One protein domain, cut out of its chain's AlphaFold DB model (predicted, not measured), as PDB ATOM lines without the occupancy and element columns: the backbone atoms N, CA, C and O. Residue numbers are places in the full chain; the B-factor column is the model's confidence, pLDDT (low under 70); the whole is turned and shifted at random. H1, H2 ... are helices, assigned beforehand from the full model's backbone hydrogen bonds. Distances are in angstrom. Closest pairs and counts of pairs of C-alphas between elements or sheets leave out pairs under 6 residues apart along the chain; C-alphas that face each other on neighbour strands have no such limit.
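Overview. This is residues 697 to 759 of the 771 residues of the protein "Arginine decarboxylase" of Physcomitrium patens (UniProt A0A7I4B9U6). You are looking at a hairpin of two long helices, H2 and H3, side by side, with the short helix H1 at its open end, near the start of H2 and the end of H3. From that same end a tail sticks out, residues 748 to 759, with the tiny helix H4 in it. The printed part has 63 residues with four named helices, H1, H2, H3 and H4 in that order, and no named strand; the class is all helix. It is loose, with a radius of gyration of the C-alphas of 13.7 A, and flat, spanning 35 by 32 by 13 A.

Along the chain. Find C-alpha 697 at (27.459, 38.190, 41.485), where H1 begins; it runs to residue 702. H2, residues 707 to 723, starts at (24.732, 32.997, 41.360) and covers 24.6 A. H3, residues 729 to 744, covers 22.8 A and ends at (26.204, 40.481, 35.918). H4 is residues 754 to 757.

Arrangement. Look first at H2 and H3, a helical hairpin: they touch, closest at the C-alphas of Ser 718 and Ala 732, 5.6 A apart, and run opposite ways at a shallow tilt of 14 degrees. H1 and H2 only just touch, only at the corner by their link, with 3 pairs of C-alphas within 8 A; H2 does so with residue 707 alone, and the closest C-alphas are those of Gly 697 and His 707, 5.9 A apart. H1 and H3 are close but not clearly touching, with the C-alphas of Gly 697 and Leu 743 4.5 A apart. H4 is apart from H1, H2 and H3. In H1, H2 and H3 every O i to N i+4 pair is within hydrogen-bond range; H4 is too short for one.

Size, cuts and confidence. The C-alphas farthest apart, those of Ala 724 and Ser 753, are 36.7 A apart. The printed part has no cut and no long link. Residues 748 to 759 stand free, and pLDDT is under 70 at residues 751 to 759 of this model.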
ATOM      1  N   GLY A 697      27.397  39.650  41.391       94.81
ATOM      2  CA  GLY A 697      27.459  38.190  41.485       94.81
ATOM      3  C   GLY A 697      28.783  37.672  42.058       94.81
ATOM      4  O   GLY A 697      28.774  36.741  42.863       94.81
ATOM      5  N   GLU A 698      29.912  38.297  41.722       95.56
ATOM      6  CA  GLU A 698      31.228  37.926  42.261       95.56
ATOM      7  C   GLU A 698      31.387  38.311  43.736       95.56
ATOM      8  O   GLU A 698      31.866  37.503  44.538       95.56
ATOM      9  N   VAL A 699      30.945  39.513  44.128       95.81
ATOM     10  CA  VAL A 699      30.986  39.940  45.538       95.81
ATOM     11  C   VAL A 699      30.025  39.102  46.391       95.81
ATOM     12  O   VAL A 699      30.385  38.667  47.488       95.81
ATOM     13  N   LEU A 700      28.841  38.770  45.863       95.12
ATOM     14  CA  LEU A 700      27.921  37.815  46.489       95.12
ATOM     15  C   LEU A 700      28.550  36.415  46.608       95.12
ATOM     16  O   LEU A 700      28.456  35.805  47.674       95.12
ATOM     17  N   GLY A 701      29.296  35.952  45.601       95.00
ATOM     18  CA  GLY A 701      30.107  34.731  45.679       95.00
ATOM     19  C   GLY A 701      31.123  34.755  46.830       95.00
ATOM     20  O   GLY A 701      31.253  33.769  47.563       95.00
ATOM     21  N   GLY A 702      31.765  35.904  47.068       91.88
ATOM     22  CA  GLY A 702      32.636  36.147  48.226       91.88
ATOM     23  C   GLY A 702      31.931  36.032  49.587       91.88
ATOM     24  O   GLY A 702      32.561  35.657  50.572       91.88
ATOM     25  N   THR A 703      30.614  36.256  49.635       93.19
ATOM     26  CA  THR A 703      29.755  36.028  50.820       93.19
ATOM     27  C   THR A 703      29.078  34.646  50.831       93.19
ATOM     28  O   THR A 703      28.156  34.404  51.607       93.19
ATOM     29  N   HIS A 704      29.563  33.715  50.002       93.56
ATOM     30  CA  HIS A 704      29.058  32.346  49.823       93.56
ATOM     31  C   HIS A 704      27.666  32.229  49.169       93.56
ATOM     32  O   HIS A 704      27.049  31.161  49.220       93.56
ATOM     33  N   HIS A 705      27.183  33.276  48.495       93.75
ATOM     34  CA  HIS A 705      25.964  33.211  47.691       93.75
ATOM     35  C   HIS A 705      26.266  32.812  46.237       93.75
ATOM     36  O   HIS A 705      26.853  33.563  45.465       93.75
ATOM     37  N   SER A 706      25.830  31.609  45.858       94.38
ATOM     38  CA  SER A 706      25.924  31.074  44.494       94.38
ATOM     39  C   SER A 706      24.952  31.784  43.542       94.38
ATOM     40  O   SER A 706      23.737  31.751  43.748       94.38
ATOM     41  N   HIS A 707      25.484  32.368  42.462       91.62
ATOM     42  CA  HIS A 707      24.732  32.997  41.360       91.62
ATOM     43  C   HIS A 707      23.612  32.087  40.830       91.62
ATOM     44  O   HIS A 707      22.459  32.507  40.714       91.62
ATOM     45  N   ALA A 708      23.927  30.812  40.583       92.69
ATOM     46  CA  ALA A 708      22.977  29.835  40.056       92.69
ATOM     47  C   ALA A 708      21.837  29.516  41.040       92.69
ATOM     48  O   ALA A 708      20.692  29.335  40.618       92.69
ATOM     49  N   ASP A 709      22.120  29.469  42.345       94.62
ATOM     50  CA  ASP A 709      21.107  29.172  43.362       94.62
ATOM     51  C   ASP A 709      20.213  30.386  43.660       94.62
ATOM     52  O   ASP A 709      19.001  30.217  43.801       94.62
ATOM     53  N   LEU A 710      20.772  31.604  43.653       94.94
ATOM     54  CA  LEU A 710      20.008  32.857  43.735       94.94
ATOM     55  C   LEU A 710      18.972  32.968  42.599       94.94
ATOM     56  O   LEU A 710      17.789  33.207  42.849       94.94
ATOM     57  N   LEU A 711      19.401  32.736  41.353       94.50
ATOM     58  CA  LEU A 711      18.519  32.737  40.177       94.50
ATOM     59  C   LEU A 711      17.424  31.672  40.280       94.50
ATOM     60  O   LEU A 711      16.249  31.952  40.046       94.50
ATOM     61  N   LYS A 712      17.804  30.443  40.637       96.19
ATOM     62  CA  LYS A 712      16.896  29.297  40.758       96.19
ATOM     63  C   LYS A 712      15.800  29.536  41.800       96.19
ATOM     64  O   LYS A 712      14.642  29.192  41.546       96.19
ATOM     65  N   GLU A 713      16.137  30.144  42.935       95.75
ATOM     66  CA  GLU A 713      15.156  30.504  43.961       95.75
ATOM     67  C   GLU A 713      14.193  31.584  43.442       95.75
ATOM     68  O   GLU A 713      12.975  31.393  43.491       95.75
ATOM     69  N   LEU A 714      14.704  32.658  42.825       96.00
ATOM     70  CA  LEU A 714      13.861  33.711  42.247       96.00
ATOM     71  C   LEU A 714      12.920  33.183  41.152       96.00
ATOM     72  O   LEU A 714      11.741  33.544  41.130       96.00
ATOM     73  N   VAL A 715      13.397  32.303  40.266       96.19
ATOM     74  CA  VAL A 715      12.574  31.648  39.231       96.19
ATOM     75  C   VAL A 715      11.463  30.805  39.868       96.19
ATOM     76  O   VAL A 715      10.315  30.845  39.413       96.19
ATOM     77  N   THR A 716      11.768  30.088  40.952       97.25
ATOM     78  CA  THR A 716      10.808  29.242  41.683       97.25
ATOM     79  C   THR A 716       9.731  30.076  42.389       97.25
ATOM     80  O   THR A 716       8.533  29.790  42.263       97.25
ATOM     81  N   GLN A 717      10.126  31.156  43.071       96.38
ATOM     82  CA  GLN A 717       9.203  32.087  43.731       96.38
ATOM     83  C   GLN A 717       8.349  32.872  42.724       96.38
ATOM     84  O   GLN A 717       7.142  33.037  42.933       96.38
ATOM     85  N   SER A 718       8.937  33.293  41.600       96.38
ATOM     86  CA  SER A 718       8.226  33.978  40.511       96.38
ATOM     87  C   SER A 718       7.166  33.067  39.890       96.38
ATOM     88  O   SER A 718       6.006  33.456  39.789       96.38
ATOM     89  N   SER A 719       7.525  31.819  39.571       95.06
ATOM     90  CA  SER A 719       6.596  30.818  39.023       95.06
ATOM     91  C   SER A 719       5.427  30.534  39.975       95.06
ATOM     92  O   SER A 719       4.269  30.501  39.558       95.06
ATOM     93  N   SER A 720       5.714  30.409  41.275       96.56
ATOM     94  CA  SER A 720       4.691  30.228  42.314       96.56
ATOM     95  C   SER A 720       3.772  31.450  42.449       96.56
ATOM     96  O   SER A 720       2.571  31.311  42.670       96.56
ATOM     97  N   SER A 721       4.316  32.656  42.271       97.19
ATOM     98  CA  SER A 721       3.561  33.913  42.335       97.19
ATOM     99  C   SER A 721       2.668  34.130  41.112       97.19
ATOM    100  O   SER A 721       1.559  34.643  41.263       97.19
ATOM    101  N   VAL A 722       3.097  33.676  39.927       97.19
ATOM    102  CA  VAL A 722       2.254  33.625  38.720       97.19
ATOM    103  C   VAL A 722       1.113  32.621  38.898       97.19
ATOM    104  O   VAL A 722      -0.043  32.965  38.661       97.19
ATOM    105  N   ALA A 723       1.397  31.416  39.406       96.50
ATOM    106  CA  ALA A 723       0.363  30.419  39.708       96.50
ATOM    107  C   ALA A 723      -0.656  30.904  40.763       96.50
ATOM    108  O   ALA A 723      -1.820  30.512  40.727       96.50
ATOM    109  N   ALA A 724      -0.237  31.787  41.676       96.69
ATOM    110  CA  ALA A 724      -1.093  32.440  42.666       96.69
ATOM    111  C   ALA A 724      -1.792  33.725  42.163       96.69
ATOM    112  O   ALA A 724      -2.451  34.395  42.957       96.69
ATOM    113  N   GLY A 725      -1.626  34.107  40.890       95.44
ATOM    114  CA  GLY A 725      -2.231  35.312  40.304       95.44
ATOM    115  C   GLY A 725      -1.688  36.644  40.842       95.44
ATOM    116  O   GLY A 725      -2.330  37.673  40.665       95.44
ATOM    117  N   LYS A 726      -0.525  36.637  41.512       96.69
ATOM    118  CA  LYS A 726       0.119  37.831  42.098       96.69
ATOM    119  C   LYS A 726       1.074  38.551  41.142       96.69
ATOM    120  O   LYS A 726       1.438  39.691  41.400       96.69
ATOM    121  N   LEU A 727       1.503  37.867  40.084       95.56
ATOM    122  CA  LEU A 727       2.365  38.369  39.015       95.56
ATOM    123  C   LEU A 727       1.835  37.847  37.679       95.56
ATOM    124  O   LEU A 727       1.374  36.708  37.599       95.56
ATOM    125  N   SER A 728       1.939  38.634  36.611       96.50
ATOM    126  CA  SER A 728       1.787  38.116  35.252       96.50
ATOM    127  C   SER A 728       3.072  37.434  34.773       96.50
ATOM    128  O   SER A 728       4.177  37.730  35.234       96.50
ATOM    129  N   GLN A 729       2.943  36.567  33.766       94.62
ATOM    130  CA  GLN A 729       4.089  35.936  33.105       94.62
ATOM    131  C   GLN A 729       5.101  36.974  32.579       94.62
ATOM    132  O   GLN A 729       6.304  36.742  32.638       94.62
ATOM    133  N   LYS A 730       4.624  38.136  32.105       95.81
ATOM    134  CA  LYS A 730       5.471  39.213  31.568       95.81
ATOM    135  C   LYS A 730       6.291  39.899  32.662       95.81
ATOM    136  O   LYS A 730       7.474  40.158  32.457       95.81
ATOM    137  N   GLU A 731       5.682  40.180  33.812       96.44
ATOM    138  CA  GLU A 731       6.370  40.791  34.956       96.44
ATOM    139  C   GLU A 731       7.384  39.824  35.570       96.44
ATOM    140  O   GLU A 731       8.510  40.229  35.841       96.44
ATOM    141  N   ALA A 732       7.037  38.537  35.698       95.44
ATOM    142  CA  ALA A 732       7.968  37.500  36.141       95.44
ATOM    143  C   ALA A 732       9.193  37.390  35.212       95.44
ATOM    144  O   ALA A 732      10.328  37.404  35.684       95.44
ATOM    145  N   SER A 733       8.988  37.350  33.888       94.31
ATOM    146  CA  SER A 733      10.089  37.336  32.913       94.31
ATOM    147  C   SER A 733      10.966  38.591  32.988       94.31
ATOM    148  O   SER A 733      12.189  38.480  32.923       94.31
ATOM    149  N   LEU A 734      10.366  39.774  33.161       94.31
ATOM    150  CA  LEU A 734      11.101  41.035  33.307       94.31
ATOM    151  C   LEU A 734      11.900  41.091  34.619       94.31
ATOM    152  O   LEU A 734      13.042  41.543  34.613       94.31
ATOM    153  N   LEU A 735      11.330  40.605  35.726       94.94
ATOM    154  CA  LEU A 735      11.999  40.526  37.026       94.94
ATOM    155  C   LEU A 735      13.234  39.621  36.961       94.94
ATOM    156  O   LEU A 735      14.309  40.039  37.380       94.94
ATOM    157  N   ILE A 736      13.104  38.425  36.377       94.75
ATOM    158  CA  ILE A 736      14.218  37.480  36.207       94.75
ATOM    159  C   ILE A 736      15.313  38.081  35.309       94.75
ATOM    160  O   ILE A 736      16.486  38.047  35.672       94.75
ATOM    161  N   ALA A 737      14.945  38.691  34.176       93.25
ATOM    162  CA  ALA A 737      15.905  39.312  33.257       93.25
ATOM    163  C   ALA A 737      16.621  40.535  33.862       93.25
ATOM    164  O   ALA A 737      17.805  40.752  33.606       93.25
ATOM    165  N   ASN A 738      15.925  41.331  34.679       93.38
ATOM    166  CA  ASN A 738      16.541  42.434  35.414       93.38
ATOM    167  C   ASN A 738      17.463  41.923  36.525       93.38
ATOM    168  O   ASN A 738      18.564  42.438  36.661       93.38
ATOM    169  N   TYR A 739      17.057  40.895  37.274       94.12
ATOM    170  CA  TYR A 739      17.869  40.316  38.346       94.12
ATOM    171  C   TYR A 739      19.158  39.672  37.818       94.12
ATOM    172  O   TYR A 739      20.217  39.895  38.392       94.12
ATOM    173  N   GLN A 740      19.090  38.960  36.686       93.31
ATOM    174  CA  GLN A 740      20.274  38.485  35.963       93.31
ATOM    175  C   GLN A 740      21.221  39.650  35.645       93.31
ATOM    176  O   GLN A 740      22.376  39.623  36.059       93.31
ATOM    177  N   ARG A 741      20.709  40.720  35.013       91.69
ATOM    178  CA  ARG A 741      21.508  41.913  34.691       91.69
ATOM    179  C   ARG A 741      22.133  42.553  35.933       91.69
ATOM    180  O   ARG A 741      23.264  42.998  35.844       91.69
ATOM    181  N   CYS A 742      21.432  42.583  37.069       92.38
ATOM    182  CA  CYS A 742      21.970  43.112  38.324       92.38
ATOM    183  C   CYS A 742      23.058  42.225  38.951       92.38
ATOM    184  O   CYS A 742      23.885  42.743  39.690       92.38
ATOM    185  N   LEU A 743      23.060  40.909  38.704       93.81
ATOM    186  CA  LEU A 743      24.147  40.021  39.140       93.81
ATOM    187  C   LEU A 743      25.369  40.134  38.220       93.81
ATOM    188  O   LEU A 743      26.494  40.100  38.711       93.81
ATOM    189  N   ASP A 744      25.144  40.311  36.918       92.69
ATOM    190  CA  ASP A 744      26.204  40.481  35.918       92.69
ATOM    191  C   ASP A 744      26.776  41.914  35.883       92.69
ATOM    192  O   ASP A 744      27.854  42.131  35.334       92.69
ATOM    193  N   SER A 745      26.077  42.907  36.447       92.56
ATOM    194  CA  SER A 745      26.516  44.305  36.442       92.56
ATOM    195  C   SER A 745      27.630  44.583  37.445       92.56
ATOM    196  O   SER A 745      27.683  44.007  38.538       92.56
ATOM    197  N   TYR A 746      28.471  45.554  37.089       95.25
ATOM    198  CA  TYR A 746      29.432  46.190  37.981       95.25
ATOM    199  C   TYR A 746      28.739  46.734  39.248       95.25
ATOM    200  O   TYR A 746      27.566  47.100  39.224       95.25
ATOM    201  N   THR A 747      29.450  46.744  40.378       95.19
ATOM    202  CA  THR A 747      28.872  47.047  41.706       95.19
ATOM    203  C   THR A 747      28.627  48.534  41.989       95.19
ATOM    204  O   THR A 747      28.014  48.858  43.004       95.19
ATOM    205  N   TYR A 748      29.095  49.430  41.122       95.12
ATOM    206  CA  TYR A 748      29.033  50.886  41.295       95.12
ATOM    207  C   TYR A 748      27.927  51.519  40.433       95.12
ATOM    208  O   TYR A 748      27.195  50.824  39.729       95.12
ATOM    209  N   PHE A 749      27.741  52.840  40.519       86.25
ATOM    210  CA  PHE A 749      26.619  53.503  39.860       86.25
ATOM    211  C   PHE A 749      26.871  53.698  38.356       86.25
ATOM    212  O   PHE A 749      27.747  54.461  37.955       86.25
ATOM    213  N   SER A 750      26.060  53.046  37.519       77.06
ATOM    214  CA  SER A 750      25.992  53.297  36.072       77.06
ATOM    215  C   SER A 750      25.088  54.495  35.763       77.06
ATOM    216  O   SER A 750      23.967  54.569  36.272       77.06
ATOM    217  N   MET A 751      25.513  55.399  34.878       63.03
ATOM    218  CA  MET A 751      24.688  56.553  34.504       63.03
ATOM    219  C   MET A 751      23.524  56.145  33.570       63.03
ATOM    220  O   MET A 751      23.640  55.178  32.812       63.03
ATOM    221  N   PRO A 752      22.371  56.853  33.578       43.78
ATOM    222  CA  PRO A 752      21.182  56.439  32.815       43.78
ATOM    223  C   PRO A 752      21.356  56.369  31.286       43.78
ATOM    224  O   PRO A 752      20.557  55.717  30.610       43.78
ATOM    225  N   SER A 753      22.391  57.018  30.747       42.28
ATOM    226  CA  SER A 753      22.866  56.899  29.360       42.28
ATOM    227  C   SER A 753      23.118  55.449  28.943       42.28
ATOM    228  O   SER A 753      22.740  55.029  27.846       42.28
ATOM    229  N   ASP A 754      23.717  54.672  29.837       41.06
ATOM    230  CA  ASP A 754      24.361  53.397  29.527       41.06
ATOM    231  C   ASP A 754      23.300  52.305  29.299       41.06
ATOM    232  O   ASP A 754      23.389  51.472  28.393       41.06
ATOM    233  N   PHE A 755      22.205  52.378  30.062       36.06
ATOM    234  CA  PHE A 755      21.062  51.470  29.956       36.06
ATOM    235  C   PHE A 755      20.284  51.589  28.638       36.06
ATOM    236  O   PHE A 755      19.572  50.650  28.268       36.06
ATOM    237  N   LEU A 756      20.388  52.712  27.918       32.91
ATOM    238  CA  LEU A 756      19.662  52.903  26.658       32.91
ATOM    239  C   LEU A 756      20.291  52.124  25.495       32.91
ATOM    240  O   LEU A 756      19.552  51.631  24.639       32.91
ATOM    241  N   TYR A 757      21.614  51.935  25.490       32.62
ATOM    242  CA  TYR A 757      22.305  51.206  24.421       32.62
ATOM    243  C   TYR A 757      22.110  49.688  24.490       32.62
ATOM    244  O   TYR A 757      21.987  49.050  23.447       32.62
ATOM    245  N   HIS A 758      21.955  49.097  25.680       35.41
ATOM    246  CA  HIS A 758      21.739  47.647  25.816       35.41
ATOM    247  C   HIS A 758      20.468  47.108  25.132       35.41
ATOM    248  O   HIS A 758      20.368  45.899  24.919       35.41
ATOM    249  N   LYS A 759      19.513  47.965  24.739       32.38
ATOM    250  CA  LYS A 759      18.335  47.550  23.955       32.38
ATOM    251  C   LYS A 759      18.660  47.080  22.534       32.38
ATOM    252  O   LYS A 759      17.891  46.292  21.994       32.38
TER     253      LYS A 759